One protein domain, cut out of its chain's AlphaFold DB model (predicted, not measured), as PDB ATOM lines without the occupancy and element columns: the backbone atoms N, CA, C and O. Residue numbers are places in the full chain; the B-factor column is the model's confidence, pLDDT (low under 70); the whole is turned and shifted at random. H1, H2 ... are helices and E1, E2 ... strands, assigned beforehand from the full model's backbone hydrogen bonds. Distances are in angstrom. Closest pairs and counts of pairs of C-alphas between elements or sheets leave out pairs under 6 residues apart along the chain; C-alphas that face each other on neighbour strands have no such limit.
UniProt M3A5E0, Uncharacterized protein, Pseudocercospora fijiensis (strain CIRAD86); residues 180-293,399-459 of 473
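AT A GLANCE: This is residues 180 to 293 and 399 to 459 of the 473 residues of an uncharacterized protein of Pseudocercospora fijiensis (strain CIRAD86) (UniProt M3A5E0). A small twisted sheet of four strands has the short helix H2 packed on one face, the short helix H3 only grazing the sheet and touching H2 and H4, and two long helices, H1 and H4, that run out from the sheet as separate arms. Residues 180 to 190 of H1 and 442 to 448 of H4 stick out. The printed part has 175 residues, in the order H1, E1, E2, E3, H2, H3, E4, H4, of mixed class; the mixed sheet runs E3, E2, E1, E4. It is loose, with a radius of gyration of the C-alphas of 19.7 A, and spans 63 by 49 by 30 A.

IN THESE COORDINATES: The strands are E1, residues 218 to 223, 16.1 A long; E2, 253 to 258, 16.0 A; E3, 269 to 272; and E4, 413 to 415. H1, residues 180 to 214, is 49.5 A long and begins at C-alpha 180 (-65.184, 32.149, -17.951). H2 is residues 273 to 281 and H3 405 to 412. H4, 421 to 454, is 49.4 A long and ends at C-alpha 454 (-52.164, -32.413, -15.870).

HOW THE PARTS SIT: E1, E2 and E3 form a meander, each strand the antiparallel neighbour of the one before, with N 220 and O 256 at 2.8 A and N 255 and O 271 at 2.8 A. E4 is parallel to E1, with N 414 and O 219 at 2.8 A. H1, H2 and H4 are on the same face, making two layers, helices over one face of a sheet; H3 only grazes the sheet. H2 touches H1, about perpendicular at 79 degrees, closest at C-alphas 279 and 206, 6.0 A. H3 touches H2, C-alphas 406 and 280 being closest at 5.7 A, and H4, C-alphas 410 and 431 at 5.2 A. H1 and H4 are apart. Every O i to N i+4 pair is within hydrogen-bond range in H1, H2 and H4; H3 has 0 of 4, but 4 of 5 O i to N i+3 pairs.

THE WHOLE: C-alphas 228 and 456, the farthest apart, are 68.0 A apart. Residues 294 to 398 are not printed; the gap is 25.9 A. The link E1 to E2 is long. Confidence is under 70 for 20 residues, among them 287 to 293.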
ATOM      1  N   PRO A 180     -65.952  33.244 -18.553       74.75
ATOM      2  CA  PRO A 180     -65.184  32.149 -17.951       74.75
ATOM      3  C   PRO A 180     -65.622  30.767 -18.461       74.75
ATOM      4  O   PRO A 180     -64.830  29.830 -18.528       74.75
ATOM      5  N   GLU A 181     -66.879  30.647 -18.889       71.56
ATOM      6  CA  GLU A 181     -67.442  29.459 -19.526       71.56
ATOM      7  C   GLU A 181     -66.788  29.143 -20.882       71.56
ATOM      8  O   GLU A 181     -66.480  27.985 -21.171       71.56
ATOM      9  N   ILE A 182     -66.532  30.164 -21.704       66.88
ATOM     10  CA  ILE A 182     -65.885  30.033 -23.014       66.88
ATOM     11  C   ILE A 182     -64.402  29.713 -22.826       66.88
ATOM     12  O   ILE A 182     -63.892  28.789 -23.465       66.88
ATOM     13  N   GLN A 183     -63.736  30.390 -21.887       70.38
ATOM     14  CA  GLN A 183     -62.351  30.089 -21.528       70.38
ATOM     15  C   GLN A 183     -62.197  28.630 -21.070       70.38
ATOM     16  O   GLN A 183     -61.343  27.906 -21.586       70.38
ATOM     17  N   ALA A 184     -63.094  28.142 -20.208       72.50
ATOM     18  CA  ALA A 184     -63.099  26.749 -19.768       72.50
ATOM     19  C   ALA A 184     -63.323  25.755 -20.926       72.50
ATOM     20  O   ALA A 184     -62.742  24.663 -20.946       72.50
ATOM     21  N   ILE A 185     -64.152  26.102 -21.918       70.94
ATOM     22  CA  ILE A 185     -64.354  25.275 -23.117       70.94
ATOM     23  C   ILE A 185     -63.078  25.227 -23.964       70.94
ATOM     24  O   ILE A 185     -62.682  24.136 -24.391       70.94
ATOM     25  N   ILE A 186     -62.422  26.368 -24.186       71.31
ATOM     26  CA  ILE A 186     -61.168  26.464 -24.945       71.31
ATOM     27  C   ILE A 186     -60.076  25.643 -24.260       71.31
ATOM     28  O   ILE A 186     -59.468  24.782 -24.900       71.31
ATOM     29  N   GLU A 187     -59.882  25.822 -22.954       75.69
ATOM     30  CA  GLU A 187     -58.924  25.049 -22.158       75.69
ATOM     31  C   GLU A 187     -59.192  23.545 -22.274       75.69
ATOM     32  O   GLU A 187     -58.286  22.764 -22.573       75.69
ATOM     33  N   LYS A 188     -60.460  23.127 -22.179       76.75
ATOM     34  CA  LYS A 188     -60.859  21.724 -22.352       76.75
ATOM     35  C   LYS A 188     -60.581  21.191 -23.761       76.75
ATOM     36  O   LYS A 188     -60.241  20.012 -23.913       76.75
ATOM     37  N   MET A 189     -60.744  22.002 -24.808       73.62
ATOM     38  CA  MET A 189     -60.402  21.605 -26.181       73.62
ATOM     39  C   MET A 189     -58.889  21.488 -26.377       73.62
ATOM     40  O   MET A 189     -58.422  20.503 -26.956       73.62
ATOM     41  N   LEU A 190     -58.122  22.449 -25.859       76.25
ATOM     42  CA  LEU A 190     -56.662  22.422 -25.880       76.25
ATOM     43  C   LEU A 190     -56.129  21.204 -25.124       76.25
ATOM     44  O   LEU A 190     -55.253  20.506 -25.636       76.25
ATOM     45  N   ASP A 191     -56.707  20.876 -23.972       79.94
ATOM     46  CA  ASP A 191     -56.354  19.686 -23.204       79.94
ATOM     47  C   ASP A 191     -56.658  18.399 -23.962       79.94
ATOM     48  O   ASP A 191     -55.806  17.513 -24.025       79.94
ATOM     49  N   LYS A 192     -57.813  18.298 -24.629       81.81
ATOM     50  CA  LYS A 192     -58.115  17.155 -25.508       81.81
ATOM     51  C   LYS A 192     -57.099  17.018 -26.640       81.81
ATOM     52  O   LYS A 192     -56.637  15.907 -26.908       81.81
ATOM     53  N   LYS A 193     -56.713  18.125 -27.282       80.94
ATOM     54  CA  LYS A 193     -55.692  18.131 -28.342       80.94
ATOM     55  C   LYS A 193     -54.328  17.692 -27.796       80.94
ATOM     56  O   LYS A 193     -53.683  16.830 -28.392       80.94
ATOM     57  N   LYS A 194     -53.924  18.204 -26.629       81.19
ATOM     58  CA  LYS A 194     -52.697  17.801 -25.918       81.19
ATOM     59  C   LYS A 194     -52.731  16.327 -25.504       81.19
ATOM     60  O   LYS A 194     -51.709  15.655 -25.583       81.19
ATOM     61  N   ILE A 195     -53.874  15.801 -25.058       83.75
ATOM     62  CA  ILE A 195     -54.061  14.375 -24.736       83.75
ATOM     63  C   ILE A 195     -53.875  13.519 -25.991       83.75
ATOM     64  O   ILE A 195     -53.112  12.556 -25.956       83.75
ATOM     65  N   LYS A 196     -54.523  13.879 -27.105       84.19
ATOM     66  CA  LYS A 196     -54.399  13.143 -28.371       84.19
ATOM     67  C   LYS A 196     -52.947  13.099 -28.853       84.19
ATOM     68  O   LYS A 196     -52.422  12.014 -29.085       84.19
ATOM     69  N   MET A 197     -52.282  14.256 -28.896       83.62
ATOM     70  CA  MET A 197     -50.865  14.357 -29.261       83.62
ATOM     71  C   MET A 197     -49.984  13.471 -28.370       83.62
ATOM     72  O   MET A 197     -49.089  12.792 -28.865       83.62
ATOM     73  N   ARG A 198     -50.239  13.449 -27.057       82.25
ATOM     74  CA  ARG A 198     -49.487  12.618 -26.111       82.25
ATOM     75  C   ARG A 198     -49.714  11.130 -26.302       82.25
ATOM     76  O   ARG A 198     -48.755  10.379 -26.196       82.25
ATOM     77  N   ASN A 199     -50.939  10.708 -26.596       84.94
ATOM     78  CA  ASN A 199     -51.232   9.306 -26.885       84.94
ATOM     79  C   ASN A 199     -50.481   8.829 -28.134       84.94
ATOM     80  O   ASN A 199     -49.813   7.800 -28.083       84.94
ATOM     81  N   GLU A 200     -50.536   9.596 -29.221       87.12
ATOM     82  CA  GLU A 200     -49.887   9.239 -30.488       87.12
ATOM     83  C   GLU A 200     -48.356   9.288 -30.370       87.12
ATOM     84  O   GLU A 200     -47.667   8.299 -30.629       87.12
ATOM     85  N   ALA A 201     -47.809  10.413 -29.901       87.56
ATOM     86  CA  ALA A 201     -46.365  10.578 -29.789       87.56
ATOM     87  C   ALA A 201     -45.759   9.734 -28.661       87.56
ATOM     88  O   ALA A 201     -44.655   9.216 -28.802       87.56
ATOM     89  N   GLY A 202     -46.472   9.564 -27.547       88.06
ATOM     90  CA  GLY A 202     -46.045   8.723 -26.433       88.06
ATOM     91  C   GLY A 202     -45.948   7.254 -26.832       88.06
ATOM     92  O   GLY A 202     -44.946   6.611 -26.524       88.06
ATOM     93  N   ALA A 203     -46.919   6.734 -27.590       87.50
ATOM     94  CA  ALA A 203     -46.845   5.376 -28.125       87.50
ATOM     95  C   ALA A 203     -45.641   5.196 -29.065       87.50
ATOM     96  O   ALA A 203     -44.880   4.237 -28.906       87.50
ATOM     97  N   ALA A 204     -45.415   6.148 -29.977       89.56
ATOM     98  CA  ALA A 204     -44.270   6.130 -30.887       89.56
ATOM     99  C   ALA A 204     -42.930   6.172 -30.131       89.56
ATOM    100  O   ALA A 204     -42.029   5.382 -30.414       89.56
ATOM    101  N   ILE A 205     -42.808   7.030 -29.113       90.19
ATOM    102  CA  ILE A 205     -41.616   7.124 -28.261       90.19
ATOM    103  C   ILE A 205     -41.387   5.827 -27.477       90.19
ATOM    104  O   ILE A 205     -40.251   5.357 -27.387       90.19
ATOM    105  N   ALA A 206     -42.444   5.224 -26.929       89.50
ATOM    106  CA  ALA A 206     -42.352   3.956 -26.210       89.50
ATOM    107  C   ALA A 206     -41.841   2.838 -27.127       89.50
ATOM    108  O   ALA A 206     -40.933   2.095 -26.758       89.50
ATOM    109  N   GLN A 207     -42.391   2.739 -28.340       89.75
ATOM    110  CA  GLN A 207     -41.960   1.767 -29.341       89.75
ATOM    111  C   GLN A 207     -40.510   2.005 -29.777       89.75
ATOM    112  O   GLN A 207     -39.719   1.065 -29.787       89.75
ATOM    113  N   HIS A 208     -40.137   3.252 -30.060       89.88
ATOM    114  CA  HIS A 208     -38.767   3.615 -30.415       89.88
ATOM    115  C   HIS A 208     -37.775   3.264 -29.297       89.88
ATOM    116  O   HIS A 208     -36.739   2.656 -29.551       89.88
ATOM    117  N   THR A 209     -38.130   3.558 -28.042       90.19
ATOM    118  CA  THR A 209     -37.320   3.192 -26.871       90.19
ATOM    119  C   THR A 209     -37.129   1.678 -26.795       90.19
ATOM    120  O   THR A 209     -36.006   1.221 -26.620       90.19
ATOM    121  N   ARG A 210     -38.186   0.881 -27.001       90.00
ATOM    122  CA  ARG A 210     -38.084  -0.591 -27.023       90.00
ATOM    123  C   ARG A 210     -37.147  -1.103 -28.113       90.00
ATOM    124  O   ARG A 210     -36.335  -1.973 -27.826       90.00
ATOM    125  N   ILE A 211     -37.234  -0.555 -29.325       90.75
ATOM    126  CA  ILE A 211     -36.348  -0.923 -30.442       90.75
ATOM    127  C   ILE A 211     -34.886  -0.602 -30.100       90.75
ATOM    128  O   ILE A 211     -33.975  -1.387 -30.360       90.75
ATOM    129  N   LEU A 212     -34.637   0.546 -29.472       90.81
ATOM    130  CA  LEU A 212     -33.290   0.902 -29.042       90.81
ATOM    131  C   LEU A 212     -32.775  -0.030 -27.938       90.81
ATOM    132  O   LEU A 212     -31.613  -0.430 -27.969       90.81
ATOM    133  N   LEU A 213     -33.623  -0.431 -26.991       91.50
ATOM    134  CA  LEU A 213     -33.244  -1.401 -25.962       91.50
ATOM    135  C   LEU A 213     -32.959  -2.791 -26.543       91.50
ATOM    136  O   LEU A 213     -31.960  -3.404 -26.171       91.50
ATOM    137  N   SER A 214     -33.767  -3.263 -27.498       90.38
ATOM    138  CA  SER A 214     -33.548  -4.565 -28.142       90.38
ATOM    139  C   SER A 214     -32.283  -4.598 -29.005       90.38
ATOM    140  O   SER A 214     -31.661  -5.646 -29.144       90.38
ATOM    141  N   THR A 215     -31.845  -3.449 -29.527       91.69
ATOM    142  CA  THR A 215     -30.564  -3.304 -30.245       91.69
ATOM    143  C   THR A 215     -29.354  -3.138 -29.314       91.69
ATOM    144  O   THR A 215     -28.230  -2.957 -29.779       91.69
ATOM    145  N   GLY A 216     -29.551  -3.240 -27.995       92.19
ATOM    146  CA  GLY A 216     -28.483  -3.212 -26.996       92.19
ATOM    147  C   GLY A 216     -28.207  -1.836 -26.387       92.19
ATOM    148  O   GLY A 216     -27.200  -1.676 -25.691       92.19
ATOM    149  N   SER A 217     -29.072  -0.842 -26.613       92.56
ATOM    150  CA  SER A 217     -29.006   0.425 -25.875       92.56
ATOM    151  C   SER A 217     -29.317   0.208 -24.394       92.56
ATOM    152  O   SER A 217     -29.940  -0.771 -23.992       92.56
ATOM    153  N   THR A 218     -28.859   1.131 -23.557       93.38
ATOM    154  CA  THR A 218     -29.017   1.067 -22.102       93.38
ATOM    155  C   THR A 218     -29.646   2.360 -21.596       93.38
ATOM    156  O   THR A 218     -29.287   3.448 -22.051       93.38
ATOM    157  N   LEU A 219     -30.572   2.245 -20.643       93.88
ATOM    158  CA  LEU A 219     -31.120   3.386 -19.917       93.88
ATOM    159  C   LEU A 219     -30.211   3.708 -18.737       93.88
ATOM    160  O   LEU A 219     -29.955   2.853 -17.896       93.88
ATOM    161  N   PHE A 220     -29.747   4.944 -18.650       94.12
ATOM    162  CA  PHE A 220     -29.007   5.450 -17.507       94.12
ATOM    163  C   PHE A 220     -29.935   6.312 -16.662       94.12
ATOM    164  O   PHE A 220     -30.506   7.268 -17.181       94.12
ATOM    165  N   LEU A 221     -30.103   5.966 -15.385       94.44
ATOM    166  CA  LEU A 221     -30.767   6.849 -14.430       94.44
ATOM    167  C   LEU A 221     -29.756   7.892 -13.960       94.44
ATOM    168  O   LEU A 221     -28.750   7.544 -13.346       94.44
ATOM    169  N   GLU A 222     -30.025   9.152 -14.247       92.94
ATOM    170  CA  GLU A 222     -29.166  10.281 -13.917       92.94
ATOM    171  C   GLU A 222     -29.930  11.293 -13.073       92.94
ATOM    172  O   GLU A 222     -31.160  11.353 -13.090       92.94
ATOM    173  N   ARG A 223     -29.181  12.075 -12.300       91.44
ATOM    174  CA  ARG A 223     -29.679  13.225 -11.552       91.44
ATOM    175  C   ARG A 223     -29.148  14.503 -12.196       91.44
ATOM    176  O   ARG A 223     -27.977  14.539 -12.585       91.44
ATOM    177  N   THR A 224     -29.999  15.516 -12.346       88.56
ATOM    178  CA  THR A 224     -29.568  16.855 -12.763       88.56
ATOM    179  C   THR A 224     -28.673  17.460 -11.684       88.56
ATOM    180  O   THR A 224     -28.934  17.304 -10.487       88.56
ATOM    181  N   THR A 225     -27.585  18.109 -12.099       81.75
ATOM    182  CA  THR A 225     -26.660  18.780 -11.180       81.75
ATOM    183  C   THR A 225     -27.363  19.927 -10.450       81.75
ATOM    184  O   THR A 225     -28.401  20.431 -10.889       81.75
ATOM    185  N   SER A 226     -26.864  20.276  -9.263       71.25
ATOM    186  CA  SER A 226     -27.425  21.375  -8.476       71.25
ATOM    187  C   SER A 226     -27.136  22.726  -9.138       71.25
ATOM    188  O   SER A 226     -26.232  22.848  -9.961       71.25
ATOM    189  N   TYR A 227     -27.912  23.741  -8.749       58.91
ATOM    190  CA  TYR A 227     -28.027  25.081  -9.356       58.91
ATOM    191  C   TYR A 227     -26.704  25.841  -9.596       58.91
ATOM    192  O   TYR A 227     -26.686  26.838 -10.309       58.91
ATOM    193  N   ASN A 228     -25.596  25.383  -9.010       66.44
ATOM    194  CA  ASN A 228     -24.289  26.031  -9.106       66.44
ATOM    195  C   ASN A 228     -23.463  25.578 -10.319       66.44
ATOM    196  O   ASN A 228     -22.414  26.164 -10.578       66.44
ATOM    197  N   ASP A 229     -23.896  24.539 -11.032       65.00
ATOM    198  CA  ASP A 229     -23.172  23.999 -12.178       65.00
ATOM    199  C   ASP A 229     -23.810  24.510 -13.479       65.00
ATOM    200  O   ASP A 229     -24.989  24.265 -13.734       65.00
ATOM    201  N   THR A 230     -23.048  25.229 -14.309       66.81
ATOM    202  CA  THR A 230     -23.481  25.782 -15.613       66.81
ATOM    203  C   THR A 230     -23.616  24.692 -16.683       66.81
ATOM    204  O   THR A 230     -23.074  24.798 -17.786       66.81
ATOM    205  N   GLY A 231     -24.288  23.595 -16.342       70.56
ATOM    206  CA  GLY A 231     -24.629  22.536 -17.276       70.56
ATOM    207  C   GLY A 231     -25.677  23.004 -18.294       70.56
ATOM    208  O   GLY A 231     -26.415  23.951 -18.028       70.56
ATOM    209  N   PRO A 232     -25.755  22.359 -19.470       76.31
ATOM    210  CA  PRO A 232     -26.813  22.641 -20.430       76.31
ATOM    211  C   PRO A 232     -28.183  22.303 -19.830       76.31
ATOM    212  O   PRO A 232     -28.347  21.254 -19.202       76.31
ATOM    213  N   ASP A 233     -29.170  23.166 -20.073       83.00
ATOM    214  CA  ASP A 233     -30.552  22.919 -19.668       83.00
ATOM    215  C   ASP A 233     -31.064  21.609 -20.281       83.00
ATOM    216  O   ASP A 233     -31.034  21.395 -21.497       83.00
ATOM    217  N   MET A 234     -31.543  20.710 -19.421       85.25
ATOM    218  CA  MET A 234     -32.058  19.406 -19.831       85.25
ATOM    219  C   MET A 234     -33.574  19.482 -19.980       85.25
ATOM    220  O   MET A 234     -34.268  19.869 -19.047       85.25
ATOM    221  N   TYR A 235     -34.109  19.057 -21.124       88.00
ATOM    222  CA  TYR A 235     -35.551  19.078 -21.389       88.00
ATOM    223  C   TYR A 235     -36.094  17.668 -21.595       88.00
ATOM    224  O   TYR A 235     -35.488  16.830 -22.270       88.00
ATOM    225  N   CYS A 236     -37.283  17.403 -21.053       89.94
ATOM    226  CA  CYS A 236     -37.956  16.133 -21.299       89.94
ATOM    227  C   CYS A 236     -38.445  16.065 -22.753       89.94
ATOM    228  O   CYS A 236     -39.204  16.923 -23.210       89.94
ATOM    229  N   LYS A 237     -38.068  15.009 -23.479       88.81
ATOM    230  CA  LYS A 237     -38.457  14.837 -24.886       88.81
ATOM    231  C   LYS A 237     -39.904  14.384 -25.084       88.81
ATOM    232  O   LYS A 237     -40.399  14.448 -26.210       88.81
ATOM    233  N   LEU A 238     -40.606  13.958 -24.030       87.00
ATOM    234  CA  LEU A 238     -42.011  13.563 -24.143       87.00
ATOM    235  C   LEU A 238     -42.886  14.797 -24.453       87.00
ATOM    236  O   LEU A 238     -42.892  15.751 -23.669       87.00
ATOM    237  N   PRO A 239     -43.642  14.819 -25.570       84.06
ATOM    238  CA  PRO A 239     -44.538  15.929 -25.885       84.06
ATOM    239  C   PRO A 239     -45.561  16.168 -24.774       84.06
ATOM    240  O   PRO A 239     -46.055  15.225 -24.166       84.06
ATOM    241  N   GLY A 240     -45.864  17.433 -24.485       79.12
ATOM    242  CA  GLY A 240     -46.803  17.805 -23.422       79.12
ATOM    243  C   GLY A 240     -46.314  17.541 -21.990       79.12
ATOM    244  O   GLY A 240     -47.102  17.689 -21.059       79.12
ATOM    245  N   CYS A 241     -45.048  17.161 -21.791       84.25
ATOM    246  CA  CYS A 241     -44.415  17.222 -20.477       84.25
ATOM    247  C   CYS A 241     -44.177  18.688 -20.080       84.25
ATOM    248  O   CYS A 241     -43.660  19.457 -20.887       84.25
ATOM    249  N   LEU A 242     -44.495  19.058 -18.836       77.06
ATOM    250  CA  LEU A 242     -44.231  20.409 -18.316       77.06
ATOM    251  C   LEU A 242     -42.724  20.729 -18.303       77.06
ATOM    252  O   LEU A 242     -42.323  21.807 -18.718       77.06
ATOM    253  N   SER A 243     -41.872  19.746 -17.992       77.25
ATOM    254  CA  SER A 243     -40.401  19.883 -18.040       77.25
ATOM    255  C   SER A 243     -39.820  20.070 -19.442       77.25
ATOM    256  O   SER A 243     -38.607  20.175 -19.607       77.25
ATOM    257  N   ARG A 244     -40.654  20.018 -20.485       73.62
ATOM    258  CA  ARG A 244     -40.244  20.407 -21.833       73.62
ATOM    259  C   ARG A 244     -40.298  21.925 -22.017       73.62
ATOM    260  O   ARG A 244     -39.533  22.435 -22.823       73.62
ATOM    261  N   ALA A 245     -41.200  22.607 -21.312       71.38
ATOM    262  CA  ALA A 245     -41.303  24.063 -21.328       71.38
ATOM    263  C   ALA A 245     -40.296  24.696 -20.355       71.38
ATOM    264  O   ALA A 245     -39.570  25.601 -20.748       71.38
ATOM    265  N   ASP A 246     -40.183  24.141 -19.144       75.06
ATOM    266  CA  ASP A 246     -39.514  24.813 -18.017       75.06
ATOM    267  C   ASP A 246     -38.220  24.124 -17.556       75.06
ATOM    268  O   ASP A 246     -37.870  24.208 -16.383       75.06
ATOM    269  N   CYS A 247     -37.556  23.394 -18.462       84.62
ATOM    270  CA  CYS A 247     -36.452  22.466 -18.183       84.62
ATOM    271  C   CYS A 247     -36.763  21.428 -17.075       84.62
ATOM    272  O   CYS A 247     -37.825  21.387 -16.446       84.62
ATOM    273  N   ILE A 248     -35.884  20.444 -16.922       85.94
ATOM    274  CA  ILE A 248     -35.921  19.492 -15.817       85.94
ATOM    275  C   ILE A 248     -35.234  20.187 -14.629       85.94
ATOM    276  O   ILE A 248     -34.054  20.516 -14.746       85.94
ATOM    277  N   PRO A 249     -35.929  20.407 -13.495       85.06
ATOM    278  CA  PRO A 249     -35.396  21.115 -12.342       85.06
ATOM    279  C   PRO A 249     -34.094  20.494 -11.837       85.06
ATOM    280  O   PRO A 249     -33.883  19.284 -11.998       85.06
ATOM    281  N   PRO A 250     -33.241  21.281 -11.171       84.88
ATOM    282  CA  PRO A 250     -32.033  20.767 -10.538       84.88
ATOM    283  C   PRO A 250     -32.370  19.686  -9.505       84.88
ATOM    284  O   PRO A 250     -33.471  19.650  -8.954       84.88
ATOM    285  N   ALA A 251     -31.402  18.810  -9.228       86.50
ATOM    286  CA  ALA A 251     -31.530  17.726  -8.259       86.50
ATOM    287  C   ALA A 251     -32.677  16.723  -8.523       86.50
ATOM    288  O   ALA A 251     -33.049  15.983  -7.610       86.50
ATOM    289  N   THR A 252     -33.195  16.631  -9.752       89.50
ATOM    290  CA  THR A 252     -34.247  15.675 -10.132       89.50
ATOM    291  C   THR A 252     -33.719  14.546 -11.008       89.50
ATOM    292  O   THR A 252     -32.689  14.662 -11.674       89.50
ATOM    293  N   TYR A 253     -34.434  13.421 -10.992       91.81
ATOM    294  CA  TYR A 253     -34.055  12.221 -11.726       91.81
ATOM    295  C   TYR A 253     -34.629  12.182 -13.141       91.81
ATOM    296  O   TYR A 253     -35.822  12.421 -13.375       91.81
ATOM    297  N   PHE A 254     -33.799  11.760 -14.085       92.56
ATOM    298  CA  PHE A 254     -34.180  11.527 -15.469       92.56
ATOM    299  C   PHE A 254     -33.483  10.287 -16.030       92.56
ATOM    300  O   PHE A 254     -32.476   9.815 -15.510       92.56
ATOM    301  N   PHE A 255     -34.040   9.745 -17.105       93.25
ATOM    302  CA  PHE A 255     -33.430   8.682 -17.880       93.25
ATOM    303  C   PHE A 255     -32.790   9.243 -19.140       93.25
ATOM    304  O   PHE A 255     -33.457   9.924 -19.921       93.25
ATOM    305  N   ALA A 256     -31.528   8.882 -19.351       92.50
ATOM    306  CA  ALA A 256     -30.808   9.063 -20.601       92.50
ATOM    307  C   ALA A 256     -30.666   7.711 -21.307       92.50
ATOM    308  O   ALA A 256     -30.147   6.749 -20.740       92.50
ATOM    309  N   LEU A 257     -31.117   7.614 -22.553       91.94
ATOM    310  CA  LEU A 257     -30.933   6.413 -23.367       91.94
ATOM    311  C   LEU A 257     -29.642   6.529 -24.177       91.94
ATOM    312  O   LEU A 257     -29.540   7.402 -25.034       91.94
ATOM    313  N   ARG A 258     -28.683   5.630 -23.938       91.12
ATOM    314  CA  ARG A 258     -27.383   5.628 -24.629       91.12
ATOM    315  C   ARG A 258     -27.174   4.335 -25.402       91.12
ATOM    316  O   ARG A 258     -27.426   3.243 -24.884       91.12
ATOM    317  N   GLN A 259     -26.671   4.451 -26.628       87.56
ATOM    318  CA  GLN A 259     -26.253   3.293 -27.417       87.56
ATOM    319  C   GLN A 259     -24.949   2.706 -26.867       87.56
ATOM    320  O   GLN A 259     -24.065   3.421 -26.391       87.56
ATOM    321  N   ARG A 260     -24.814   1.381 -26.938       82.50
ATOM    322  CA  ARG A 260     -23.614   0.679 -26.478       82.50
ATOM    323  C   ARG A 260     -22.395   1.113 -27.298       82.50
ATOM    324  O   ARG A 260     -22.344   0.869 -28.497       82.50
ATOM    325  N   GLY A 261     -21.408   1.718 -26.636       78.56
ATOM    326  CA  GLY A 261     -20.158   2.159 -27.273       78.56
ATOM    327  C   GLY A 261     -20.266   3.458 -28.079       78.56
ATOM    328  O   GLY A 261     -19.284   3.855 -28.698       78.56
ATOM    329  N   GLY A 262     -21.424   4.127 -28.069       76.25
ATOM    330  CA  GLY A 262     -21.575   5.452 -28.667       76.25
ATOM    331  C   GLY A 262     -20.970   6.548 -27.777       76.25
ATOM    332  O   GLY A 262     -20.979   6.403 -26.550       76.25
ATOM    333  N   PRO A 263     -20.450   7.647 -28.356       70.88
ATOM    334  CA  PRO A 263     -20.101   8.826 -27.574       70.88
ATOM    335  C   PRO A 263     -21.354   9.349 -26.865       70.88
ATOM    336  O   PRO A 263     -22.441   9.316 -27.440       70.88
ATOM    337  N   VAL A 264     -21.198   9.840 -25.633       65.88
ATOM    338  CA  VAL A 264     -22.280  10.516 -24.904       65.88
ATOM    339  C   VAL A 264     -22.653  11.754 -25.711       65.88
ATOM    340  O   VAL A 264     -21.909  12.734 -25.713       65.88
ATOM    341  N   ARG A 265     -23.763  11.706 -26.447       65.06
ATOM    342  CA  ARG A 265     -24.277  12.895 -27.116       65.06
ATOM    343  C   ARG A 265     -25.265  13.534 -26.159       65.06
ATOM    344  O   ARG A 265     -26.214  12.916 -25.709       65.06
ATOM    345  N   THR A 266     -25.049  14.793 -25.814       53.34
ATOM    346  CA  THR A 266     -25.980  15.559 -24.966       53.34
ATOM    347  C   THR A 266     -27.367  15.707 -25.600       53.34
ATOM    348  O   THR A 266     -28.341  15.964 -24.905       53.34
ATOM    349  N   GLU A 267     -27.487  15.454 -26.906       61.78
ATOM    350  CA  GLU A 267     -28.761  15.330 -27.619       61.78
ATOM    351  C   GLU A 267     -29.454  13.971 -27.420       61.78
ATOM    352  O   GLU A 267     -30.479  13.711 -28.055       61.78
ATOM    353  N   ASP A 268     -28.931  13.090 -26.570       66.00
ATOM    354  CA  ASP A 268     -29.491  11.764 -26.338       66.00
ATOM    355  C   ASP A 268     -30.905  11.835 -25.737       66.00
ATOM    356  O   ASP A 268     -31.406  12.855 -25.252       66.00
ATOM    357  N   PHE A 269     -31.638  10.737 -25.887       80.69
ATOM    358  CA  PHE A 269     -33.041  10.640 -25.507       80.69
ATOM    359  C   PHE A 269     -33.204  10.861 -23.990       80.69
ATOM    360  O   PHE A 269     -32.836   9.986 -23.209       80.69
ATOM    361  N   CYS A 270     -33.754  12.015 -23.587       89.38
ATOM    362  CA  CYS A 270     -33.946  12.392 -22.184       89.38
ATOM    363  C   CYS A 270     -35.431  12.365 -21.804       89.38
ATOM    364  O   CYS A 270     -36.257  13.054 -22.411       89.38
ATOM    365  N   LEU A 271     -35.781  11.582 -20.786       91.25
ATOM    366  CA  LEU A 271     -37.136  11.491 -20.241       91.25
ATOM    367  C   LEU A 271     -37.074  11.676 -18.727       91.25
ATOM    368  O   LEU A 271     -36.346  10.947 -18.061       91.25
ATOM    369  N   CYS A 272     -37.844  12.605 -18.153       91.06
ATOM    370  CA  CYS A 272     -37.925  12.682 -16.692       91.06
ATOM    371  C   CYS A 272     -38.520  11.382 -16.120       91.06
ATOM    372  O   CYS A 272     -39.290  10.692 -16.800       91.06
ATOM    373  N   LEU A 273     -38.177  11.051 -14.871       89.75
ATOM    374  CA  LEU A 273     -38.578   9.792 -14.232       89.75
ATOM    375  C   LEU A 273     -40.096   9.541 -14.320       89.75
ATOM    376  O   LEU A 273     -40.523   8.466 -14.741       89.75
ATOM    377  N   ALA A 274     -40.903  10.568 -14.035       86.88
ATOM    378  CA  ALA A 274     -42.359  10.489 -14.127       86.88
ATOM    379  C   ALA A 274     -42.830  10.171 -15.557       86.88
ATOM    380  O   ALA A 274     -43.654   9.283 -15.760       86.88
ATOM    381  N   CYS A 275     -42.288  10.860 -16.570       88.19
ATOM    382  CA  CYS A 275     -42.633  10.593 -17.968       88.19
ATOM    383  C   CYS A 275     -42.294   9.163 -18.377       88.19
ATOM    384  O   CYS A 275     -43.093   8.543 -19.072       88.19
ATOM    385  N   MET A 276     -41.146   8.637 -17.942       89.38
ATOM    386  CA  MET A 276     -40.749   7.264 -18.251       89.38
ATOM    387  C   MET A 276     -41.702   6.241 -17.619       89.38
ATOM    388  O   MET A 276     -42.100   5.279 -18.274       89.38
ATOM    389  N   GLU A 277     -42.127   6.464 -16.377       87.62
ATOM    390  CA  GLU A 277     -43.101   5.600 -15.709       87.62
ATOM    391  C   GLU A 277     -44.453   5.587 -16.444       87.62
ATOM    392  O   GLU A 277     -44.998   4.518 -16.731       87.62
ATOM    393  N   TRP A 278     -44.975   6.760 -16.823       85.38
ATOM    394  CA  TRP A 278     -46.213   6.879 -17.604       85.38
ATOM    395  C   TRP A 278     -46.098   6.228 -18.981       85.38
ATOM    396  O   TRP A 278     -47.001   5.489 -19.392       85.38
ATOM    397  N   LEU A 279     -44.970   6.461 -19.661       85.81
ATOM    398  CA  LEU A 279     -44.648   5.878 -20.959       85.81
ATOM    399  C   LEU A 279     -44.750   4.351 -20.904       85.81
ATOM    400  O   LEU A 279     -45.324   3.721 -21.792       85.81
ATOM    401  N   TRP A 280     -44.234   3.761 -19.826       85.56
ATOM    402  CA  TRP A 280     -44.173   2.316 -19.672       85.56
ATOM    403  C   TRP A 280     -45.458   1.687 -19.129       85.56
ATOM    404  O   TRP A 280     -45.799   0.558 -19.489       85.56
ATOM    405  N   LYS A 281     -46.235   2.433 -18.336       84.25
ATOM    406  CA  LYS A 281     -47.618   2.059 -17.996       84.25
ATOM    407  C   LYS A 281     -48.531   2.102 -19.228       84.25
ATOM    408  O   LYS A 281     -49.499   1.347 -19.288       84.25
ATOM    409  N   GLY A 282     -48.193   2.911 -20.234       81.12
ATOM    410  CA  GLY A 282     -48.990   3.100 -21.450       81.12
ATOM    411  C   GLY A 282     -50.181   4.036 -21.241       81.12
ATOM    412  O   GLY A 282     -51.157   3.964 -21.981       81.12
ATOM    413  N   ASN A 283     -50.126   4.895 -20.218       82.25
ATOM    414  CA  ASN A 283     -51.162   5.887 -19.945       82.25
ATOM    415  C   ASN A 283     -50.616   7.283 -20.258       82.25
ATOM    416  O   ASN A 283     -49.984   7.915 -19.416       82.25
ATOM    417  N   PHE A 284     -50.869   7.758 -21.477       78.94
ATOM    418  CA  PHE A 284     -50.384   9.061 -21.947       78.94
ATOM    419  C   PHE A 284     -51.423  10.186 -21.804       78.94
ATOM    420  O   PHE A 284     -51.133  11.347 -22.096       78.94
ATOM    421  N   ALA A 285     -52.630   9.873 -21.320       75.62
ATOM    422  CA  ALA A 285     -53.678  10.869 -21.108       75.62
ATOM    423  C   ALA A 285     -53.357  11.802 -19.928       75.62
ATOM    424  O   ALA A 285     -53.726  12.981 -19.923       75.62
ATOM    425  N   LYS A 286     -52.631  11.295 -18.928       77.75
ATOM    426  CA  LYS A 286     -52.255  12.053 -17.734       77.75
ATOM    427  C   LYS A 286     -51.031  12.920 -17.999       77.75
ATOM    428  O   LYS A 286     -50.067  12.490 -18.627       77.75
ATOM    429  N   VAL A 287     -51.099  14.189 -17.585       68.94
ATOM    430  CA  VAL A 287     -49.922  15.074 -17.593       68.94
ATOM    431  C   VAL A 287     -49.099  14.684 -16.372       68.94
ATOM    432  O   VAL A 287     -49.659  14.703 -15.273       68.94
ATOM    433  N   PRO A 288     -47.817  14.316 -16.517       65.38
ATOM    434  CA  PRO A 288     -46.950  14.193 -15.359       65.38
ATOM    435  C   PRO A 288     -46.869  15.570 -14.692       65.38
ATOM    436  O   PRO A 288     -46.274  16.499 -15.240       65.38
ATOM    437  N   ARG A 289     -47.549  15.719 -13.549       57.78
ATOM    438  CA  ARG A 289     -47.449  16.913 -12.710       57.78
ATOM    439  C   ARG A 289     -46.087  16.860 -12.028       57.78
ATOM    440  O   ARG A 289     -45.860  15.980 -11.208       57.78
ATOM    441  N   HIS A 290     -45.225  17.798 -12.406       55.19
ATOM    442  CA  HIS A 290     -43.878  18.012 -11.883       55.19
ATOM    443  C   HIS A 290     -42.864  16.854 -12.029       55.19
ATOM    444  O   HIS A 290     -43.217  15.694 -12.250       55.19
ATOM    445  N   PRO A 291     -41.559  17.181 -12.011       51.12
ATOM    446  CA  PRO A 291     -40.515  16.348 -12.601       51.12
ATOM    447  C   PRO A 291     -39.979  15.389 -11.543       51.12
ATOM    448  O   PRO A 291     -38.867  15.517 -11.055       51.12
ATOM    449  N   GLY A 292     -40.805  14.418 -11.166       54.88
ATOM    450  CA  GLY A 292     -40.401  13.378 -10.229       54.88
ATOM    451  C   GLY A 292     -40.091  13.881  -8.816       54.88
ATOM    452  O   GLY A 292     -40.440  14.989  -8.414       54.88
ATOM    453  N   ILE A 293     -39.482  12.986  -8.045       56.34
ATOM    454  CA  ILE A 293     -39.129  13.188  -6.643       56.34
ATOM    455  C   ILE A 293     -37.992  14.214  -6.586       56.34
ATOM    456  O   ILE A 293     -36.852  13.893  -6.925       56.34
ATOM    457  N   TRP A 399     -48.406 -12.352  -5.805       71.31
ATOM    458  CA  TRP A 399     -47.935 -11.100  -5.219       71.31
ATOM    459  C   TRP A 399     -49.125 -10.205  -4.894       71.31
ATOM    460  O   TRP A 399     -49.932  -9.930  -5.781       71.31
ATOM    461  N   PHE A 400     -49.161  -9.635  -3.687       73.38
ATOM    462  CA  PHE A 400     -50.127  -8.573  -3.367       73.38
ATOM    463  C   PHE A 400     -50.011  -7.390  -4.337       73.38
ATOM    464  O   PHE A 400     -50.991  -6.716  -4.649       73.38
ATOM    465  N   TYR A 401     -48.801  -7.172  -4.854       73.25
ATOM    466  CA  TYR A 401     -48.509  -6.187  -5.881       73.25
ATOM    467  C   TYR A 401     -47.856  -6.896  -7.069       73.25
ATOM    468  O   TYR A 401     -46.650  -7.142  -7.019       73.25
ATOM    469  N   PRO A 402     -48.599  -7.258  -8.132       70.94
ATOM    470  CA  PRO A 402     -48.020  -7.912  -9.302       70.94
ATOM    471  C   PRO A 402     -46.966  -7.015  -9.969       70.94
ATOM    472  O   PRO A 402     -46.993  -5.791  -9.781       70.94
ATOM    473  N   PRO A 403     -46.051  -7.580 -10.782       77.38
ATOM    474  CA  PRO A 403     -45.014  -6.788 -11.406       77.38
ATOM    475  C   PRO A 403     -45.605  -5.658 -12.231       77.38
ATOM    476  O   PRO A 403     -46.387  -5.866 -13.164       77.38
ATOM    477  N   THR A 404     -45.200  -4.436 -11.921       81.12
ATOM    478  CA  THR A 404     -45.554  -3.295 -12.751       81.12
ATOM    479  C   THR A 404     -44.840  -3.422 -14.093       81.12
ATOM    480  O   THR A 404     -43.715  -3.917 -14.179       81.12
ATOM    481  N   ARG A 405     -45.447  -2.898 -15.166       79.94
ATOM    482  CA  ARG A 405     -44.792  -2.858 -16.485       79.94
ATOM    483  C   ARG A 405     -43.384  -2.262 -16.405       79.94
ATOM    484  O   ARG A 405     -42.490  -2.702 -17.118       79.94
ATOM    485  N   PHE A 406     -43.187  -1.263 -15.546       83.12
ATOM    486  CA  PHE A 406     -41.911  -0.573 -15.364       83.12
ATOM    487  C   PHE A 406     -40.799  -1.492 -14.824       83.12
ATOM    488  O   PHE A 406     -39.631  -1.277 -15.122       83.12
ATOM    489  N   GLN A 407     -41.113  -2.572 -14.108       86.81
ATOM    490  CA  GLN A 407     -40.086  -3.511 -13.641       86.81
ATOM    491  C   GLN A 407     -39.457  -4.320 -14.778       86.81
ATOM    492  O   GLN A 407     -38.290  -4.692 -14.690       86.81
ATOM    493  N   TYR A 408     -40.160  -4.498 -15.900       86.25
ATOM    494  CA  TYR A 408     -39.608  -5.168 -17.081       86.25
ATOM    495  C   TYR A 408     -38.452  -4.395 -17.730       86.25
ATOM    496  O   TYR A 408     -37.650  -4.996 -18.442       86.25
ATOM    497  N   ILE A 409     -38.308  -3.087 -17.472       90.00
ATOM    498  CA  ILE A 409     -37.136  -2.339 -17.955       90.00
ATOM    499  C   ILE A 409     -35.945  -2.383 -17.007       90.00
ATOM    500  O   ILE A 409     -34.864  -1.949 -17.402       90.00
ATOM    501  N   ALA A 410     -36.091  -2.924 -15.793       91.75
ATOM    502  CA  ALA A 410     -35.027  -2.931 -14.792       91.75
ATOM    503  C   ALA A 410     -33.734  -3.578 -15.318       91.75
ATOM    504  O   ALA A 410     -32.632  -3.096 -15.044       91.75
ATOM    505  N   ALA A 411     -33.852  -4.616 -16.156       91.06
ATOM    506  CA  ALA A 411     -32.717  -5.266 -16.812       91.06
ATOM    507  C   ALA A 411     -31.852  -4.283 -17.628       91.06
ATOM    508  O   ALA A 411     -30.620  -4.365 -17.584       91.06
ATOM    509  N   PHE A 412     -32.488  -3.312 -18.287       93.44
ATOM    510  CA  PHE A 412     -31.859  -2.325 -19.166       93.44
ATOM    511  C   PHE A 412     -31.418  -1.046 -18.449       93.44
ATOM    512  O   PHE A 412     -30.739  -0.218 -19.055       93.44
ATOM    513  N   VAL A 413     -31.798  -0.870 -17.182       94.62
ATOM    514  CA  VAL A 413     -31.407   0.293 -16.386       94.62
ATOM    515  C   VAL A 413     -30.021   0.077 -15.781       94.62
ATOM    516  O   VAL A 413     -29.712  -0.987 -15.226       94.62
ATOM    517  N   LYS A 414     -29.186   1.110 -15.878       95.44
ATOM    518  CA  LYS A 414     -27.921   1.261 -15.164       95.44
ATOM    519  C   LYS A 414     -27.918   2.572 -14.378       95.44
ATOM    520  O   LYS A 414     -28.486   3.562 -14.840       95.44
ATOM    521  N   PRO A 415     -27.268   2.607 -13.209       95.88
ATOM    522  CA  PRO A 415     -27.027   3.868 -12.534       95.88
ATOM    523  C   PRO A 415     -26.091   4.750 -13.368       95.88
ATOM    524  O   PRO A 415     -25.076   4.283 -13.889       95.88
ATOM    525  N   GLY A 416     -26.433   6.026 -13.487       92.69
ATOM    526  CA  GLY A 416     -25.596   7.038 -14.110       92.69
ATOM    527  C   GLY A 416     -24.454   7.504 -13.211       92.69
ATOM    528  O   GLY A 416     -24.399   7.215 -12.011       92.69
ATOM    529  N   VAL A 417     -23.519   8.245 -13.806       90.62
ATOM    530  CA  VAL A 417     -22.343   8.767 -13.092       90.62
ATOM    531  C   VAL A 417     -22.710   9.854 -12.086       90.62
ATOM    532  O   VAL A 417     -22.065   9.923 -11.044       90.62
ATOM    533  N   SER A 418     -23.772  10.624 -12.354       91.00
ATOM    534  CA  SER A 418     -24.240  11.719 -11.496       91.00
ATOM    535  C   SER A 418     -24.948  11.266 -10.216       91.00
ATOM    536  O   SER A 418     -25.270  12.099  -9.375       91.00
ATOM    537  N   LEU A 419     -25.175   9.960 -10.041       93.19
ATOM    538  CA  LEU A 419     -25.762   9.410  -8.822       93.19
ATOM    539  C   LEU A 419     -24.711   9.224  -7.718       93.19
ATOM    540  O   LEU A 419     -23.607   8.713  -7.954       93.19
ATOM    541  N   THR A 420     -25.089   9.556  -6.488       94.12
ATOM    542  CA  THR A 420     -24.344   9.231  -5.264       94.12
ATOM    543  C   THR A 420     -24.281   7.718  -5.040       94.12
ATOM    544  O   THR A 420     -25.109   6.966  -5.554       94.12
ATOM    545  N   GLN A 421     -23.334   7.233  -4.229       95.31
ATOM    546  CA  GLN A 421     -23.221   5.793  -3.958       95.31
ATOM    547  C   GLN A 421     -24.497   5.211  -3.329       95.31
ATOM    548  O   GLN A 421     -24.922   4.125  -3.712       95.31
ATOM    549  N   LYS A 422     -25.151   5.957  -2.430       95.62
ATOM    550  CA  LYS A 422     -26.433   5.567  -1.824       95.62
ATOM    551  C   LYS A 422     -27.525   5.385  -2.883       95.62
ATOM    552  O   LYS A 422     -28.223   4.375  -2.880       95.62
ATOM    553  N   GLU A 423     -27.644   6.329  -3.814       94.56
ATOM    554  CA  GLU A 423     -28.612   6.260  -4.916       94.56
ATOM    555  C   GLU A 423     -28.284   5.106  -5.878       94.56
ATOM    556  O   GLU A 423     -29.180   4.367  -6.277       94.56
ATOM    557  N   LYS A 424     -27.001   4.883  -6.198       96.06
ATOM    558  CA  LYS A 424     -26.562   3.735  -7.011       96.06
ATOM    559  C   LYS A 424     -26.962   2.410  -6.363       96.06
ATOM    560  O   LYS A 424     -27.520   1.555  -7.046       96.06
ATOM    561  N   SER A 425     -26.726   2.254  -5.061       95.75
ATOM    562  CA  SER A 425     -27.140   1.069  -4.301       95.75
ATOM    563  C   SER A 425     -28.657   0.880  -4.317       95.75
ATOM    564  O   SER A 425     -29.120  -0.239  -4.518       95.75
ATOM    565  N   ALA A 426     -29.438   1.958  -4.190       94.38
ATOM    566  CA  ALA A 426     -30.897   1.890  -4.286       94.38
ATOM    567  C   ALA A 426     -31.369   1.414  -5.672       94.38
ATOM    568  O   ALA A 426     -32.262   0.574  -5.765       94.38
ATOM    569  N   VAL A 427     -30.733   1.884  -6.753       93.94
ATOM    570  CA  VAL A 427     -31.019   1.414  -8.122       93.94
ATOM    571  C   VAL A 427     -30.696  -0.073  -8.277       93.94
ATOM    572  O   VAL A 427     -31.480  -0.808  -8.877       93.94
ATOM    573  N   TRP A 428     -29.568  -0.534  -7.730       95.38
ATOM    574  CA  TRP A 428     -29.199  -1.952  -7.760       95.38
ATOM    575  C   TRP A 428     -30.163  -2.826  -6.962       95.38
ATOM    576  O   TRP A 428     -30.587  -3.862  -7.469       95.38
ATOM    577  N   LEU A 429     -30.558  -2.388  -5.764       94.50
ATOM    578  CA  LEU A 429     -31.537  -3.087  -4.936       94.50
ATOM    579  C   LEU A 429     -32.888  -3.191  -5.650       94.50
ATOM    580  O   LEU A 429     -33.441  -4.282  -5.766       94.50
ATOM    581  N   TRP A 430     -33.385  -2.079  -6.202       93.06
ATOM    582  CA  TRP A 430     -34.615  -2.067  -6.995       93.06
ATOM    583  C   TRP A 430     -34.528  -3.017  -8.197       93.06
ATOM    584  O   TRP A 430     -35.487  -3.733  -8.496       93.06
ATOM    585  N   LYS A 431     -33.377  -3.059  -8.876       94.06
ATOM    586  CA  LYS A 431     -33.144  -3.953 -10.013       94.06
ATOM    587  C   LYS A 431     -33.163  -5.425  -9.604       94.06
ATOM    588  O   LYS A 431     -33.821  -6.208 -10.284       94.06
ATOM    589  N   ALA A 432     -32.482  -5.787  -8.519       91.56
ATOM    590  CA  ALA A 432     -32.468  -7.151  -7.990       91.56
ATOM    591  C   ALA A 432     -33.881  -7.595  -7.581       91.56
ATOM    592  O   ALA A 432     -34.377  -8.596  -8.092       91.56
ATOM    593  N   ALA A 433     -34.580  -6.774  -6.790       90.38
ATOM    594  CA  ALA A 433     -35.957  -7.045  -6.379       90.38
ATOM    595  C   ALA A 433     -36.904  -7.201  -7.582       90.38
ATOM    596  O   ALA A 433     -37.737  -8.104  -7.615       90.38
ATOM    597  N   SER A 434     -36.744  -6.364  -8.613       90.94
ATOM    598  CA  SER A 434     -37.526  -6.475  -9.850       90.94
ATOM    599  C   SER A 434     -37.250  -7.788 -10.590       90.94
ATOM    600  O   SER A 434     -38.180  -8.409 -11.097       90.94
ATOM    601  N   GLN A 435     -35.992  -8.234 -10.657       90.38
ATOM    602  CA  GLN A 435     -35.631  -9.501 -11.301       90.38
ATOM    603  C   GLN A 435     -36.191 -10.710 -10.551       90.38
ATOM    604  O   GLN A 435     -36.746 -11.604 -11.191       90.38
ATOM    605  N   ASP A 436     -36.102 -10.717  -9.222       88.56
ATOM    606  CA  ASP A 436     -36.652 -11.790  -8.392       88.56
ATOM    607  C   ASP A 436     -38.169 -11.878  -8.542       88.56
ATOM    608  O   ASP A 436     -38.718 -12.959  -8.776       88.56
ATOM    609  N   GLN A 437     -38.848 -10.729  -8.528       87.12
ATOM    610  CA  GLN A 437     -40.288 -10.680  -8.736       87.12
ATOM    611  C   GLN A 437     -40.682 -11.208 -10.125       87.12
ATOM    612  O   GLN A 437     -41.616 -12.003 -10.251       87.12
ATOM    613  N   LEU A 438     -39.967 -10.817 -11.185       87.50
ATOM    614  CA  LEU A 438     -40.218 -11.314 -12.542       87.50
ATOM    615  C   LEU A 438     -39.947 -12.820 -12.671       87.50
ATOM    616  O   LEU A 438     -40.724 -13.529 -13.316       87.50
ATOM    617  N   ARG A 439     -38.884 -13.324 -12.035       88.31
ATOM    618  CA  ARG A 439     -38.560 -14.756 -11.992       88.31
ATOM    619  C   ARG A 439     -39.663 -15.549 -11.296       88.31
ATOM    620  O   ARG A 439     -40.076 -16.580 -11.822       88.31
ATOM    621  N   TRP A 440     -40.174 -15.049 -10.171       84.38
ATOM    622  CA  TRP A 440     -41.307 -15.662  -9.478       84.38
ATOM    623  C   TRP A 440     -42.558 -15.707 -10.356       84.38
ATOM    624  O   TRP A 440     -43.189 -16.750 -10.482       84.38
ATOM    625  N   ASN A 441     -42.894 -14.608 -11.036       84.88
ATOM    626  CA  ASN A 441     -44.066 -14.575 -11.917       84.88
ATOM    627  C   ASN A 441     -43.946 -15.539 -13.102       84.88
ATOM    628  O   ASN A 441     -44.940 -16.134 -13.517       84.88
ATOM    629  N   ARG A 442     -42.735 -15.734 -13.636       86.44
ATOM    630  CA  ARG A 442     -42.474 -16.778 -14.636       86.44
ATOM    631  C   ARG A 442     -42.699 -18.172 -14.046       86.44
ATOM    632  O   ARG A 442     -43.436 -18.957 -14.628       86.44
ATOM    633  N   HIS A 443     -42.139 -18.444 -12.868       86.06
ATOM    634  CA  HIS A 443     -42.328 -19.715 -12.171       86.06
ATOM    635  C   HIS A 443     -43.810 -20.030 -11.897       86.06
ATOM    636  O   HIS A 443     -44.251 -21.158 -12.119       86.06
ATOM    637  N   MET A 444     -44.592 -19.037 -11.463       84.62
ATOM    638  CA  MET A 444     -46.025 -19.204 -11.211       84.62
ATOM    639  C   MET A 444     -46.800 -19.531 -12.488       84.62
ATOM    640  O   MET A 444     -47.612 -20.457 -12.473       84.62
ATOM    641  N   ARG A 445     -46.500 -18.857 -13.606       85.00
ATOM    642  CA  ARG A 445     -47.092 -19.181 -14.914       85.00
ATOM    643  C   ARG A 445     -46.738 -20.582 -15.385       85.00
ATOM    644  O   ARG A 445     -47.628 -21.326 -15.782       85.00
ATOM    645  N   ASP A 446     -45.471 -20.974 -15.287       85.88
ATOM    646  CA  ASP A 446     -45.039 -22.323 -15.665       85.88
ATOM    647  C   ASP A 446     -45.766 -23.383 -14.827       85.88
ATOM    648  O   ASP A 446     -46.220 -24.407 -15.343       85.88
ATOM    649  N   THR A 447     -45.925 -23.120 -13.530       83.56
ATOM    650  CA  THR A 447     -46.644 -23.999 -12.603       83.56
ATOM    651  C   THR A 447     -48.137 -24.060 -12.923       83.56
ATOM    652  O   THR A 447     -48.741 -25.130 -12.854       83.56
ATOM    653  N   GLU A 448     -48.759 -22.944 -13.300       86.00
ATOM    654  CA  GLU A 448     -50.149 -22.904 -13.757       86.00
ATOM    655  C   GLU A 448     -50.346 -23.682 -15.067       86.00
ATOM    656  O   GLU A 448     -51.246 -24.517 -15.145       86.00
ATOM    657  N   CYS A 449     -49.475 -23.489 -16.063       83.88
ATOM    658  CA  CYS A 449     -49.512 -24.244 -17.316       83.88
ATOM    659  C   CYS A 449     -49.359 -25.751 -17.075       83.88
ATOM    660  O   CYS A 449     -50.135 -26.537 -17.617       83.88
ATOM    661  N   ARG A 450     -48.434 -26.169 -16.196       84.75
ATOM    662  CA  ARG A 450     -48.295 -27.583 -15.803       84.75
ATOM    663  C   ARG A 450     -49.565 -28.108 -15.140       84.75
ATOM    664  O   ARG A 450     -50.032 -29.184 -15.504       84.75
ATOM    665  N   ARG A 451     -50.156 -27.361 -14.199       86.25
ATOM    666  CA  ARG A 451     -51.424 -27.748 -13.553       86.25
ATOM    667  C   ARG A 451     -52.543 -27.929 -14.581       86.25
ATOM    668  O   ARG A 451     -53.234 -28.943 -14.528       86.25
ATOM    669  N   LYS A 452     -52.681 -27.008 -15.540       85.94
ATOM    670  CA  LYS A 452     -53.664 -27.107 -16.633       85.94
ATOM    671  C   LYS A 452     -53.431 -28.361 -17.479       85.94
ATOM    672  O   LYS A 452     -54.352 -29.163 -17.617       85.94
ATOM    673  N   HIS A 453     -52.190 -28.596 -17.911       84.31
ATOM    674  CA  HIS A 453     -51.802 -29.783 -18.679       84.31
ATOM    675  C   HIS A 453     -52.155 -31.095 -17.949       84.31
ATOM    676  O   HIS A 453     -52.762 -31.990 -18.534       84.31
ATOM    677  N   TYR A 454     -51.852 -31.206 -16.649       83.75
ATOM    678  CA  TYR A 454     -52.164 -32.413 -15.870       83.75
ATOM    679  C   TYR A 454     -53.636 -32.544 -15.463       83.75
ATOM    680  O   TYR A 454     -54.089 -33.655 -15.202       83.75
ATOM    681  N   SER A 455     -54.405 -31.455 -15.432       86.81
ATOM    682  CA  SER A 455     -55.836 -31.508 -15.101       86.81
ATOM    683  C   SER A 455     -56.712 -32.093 -16.217       86.81
ATOM    684  O   SER A 455     -57.913 -32.269 -16.024       86.81
ATOM    685  N   GLY A 456     -56.142 -32.389 -17.392       76.12
ATOM    686  CA  GLY A 456     -56.883 -32.948 -18.527       76.12
ATOM    687  C   GLY A 456     -57.826 -31.953 -19.214       76.12
ATOM    688  O   GLY A 456     -58.549 -32.333 -20.139       76.12
ATOM    689  N   LEU A 457     -57.802 -30.679 -18.808       65.81
ATOM    690  CA  LEU A 457     -58.396 -29.564 -19.542       65.81
ATOM    691  C   LEU A 457     -57.586 -29.362 -20.828       65.81
ATOM    692  O   LEU A 457     -56.558 -28.691 -20.830       65.81
ATOM    693  N   LYS A 458     -58.020 -30.016 -21.912       55.31
ATOM    694  CA  LYS A 458     -57.406 -29.889 -23.238       55.31
ATOM    695  C   LYS A 458     -57.266 -28.415 -23.631       55.31
ATOM    696  O   LYS A 458     -58.219 -27.646 -23.537       55.31
ATOM    697  N   GLU A 459     -56.074 -28.088 -24.116       57.38
ATOM    698  CA  GLU A 459     -55.569 -26.801 -24.603       57.38
ATOM    699  C   GLU A 459     -56.341 -26.266 -25.829       57.38
ATOM    700  O   GLU A 459     -55.777 -26.070 -26.900       57.38
TER     701      GLU A 459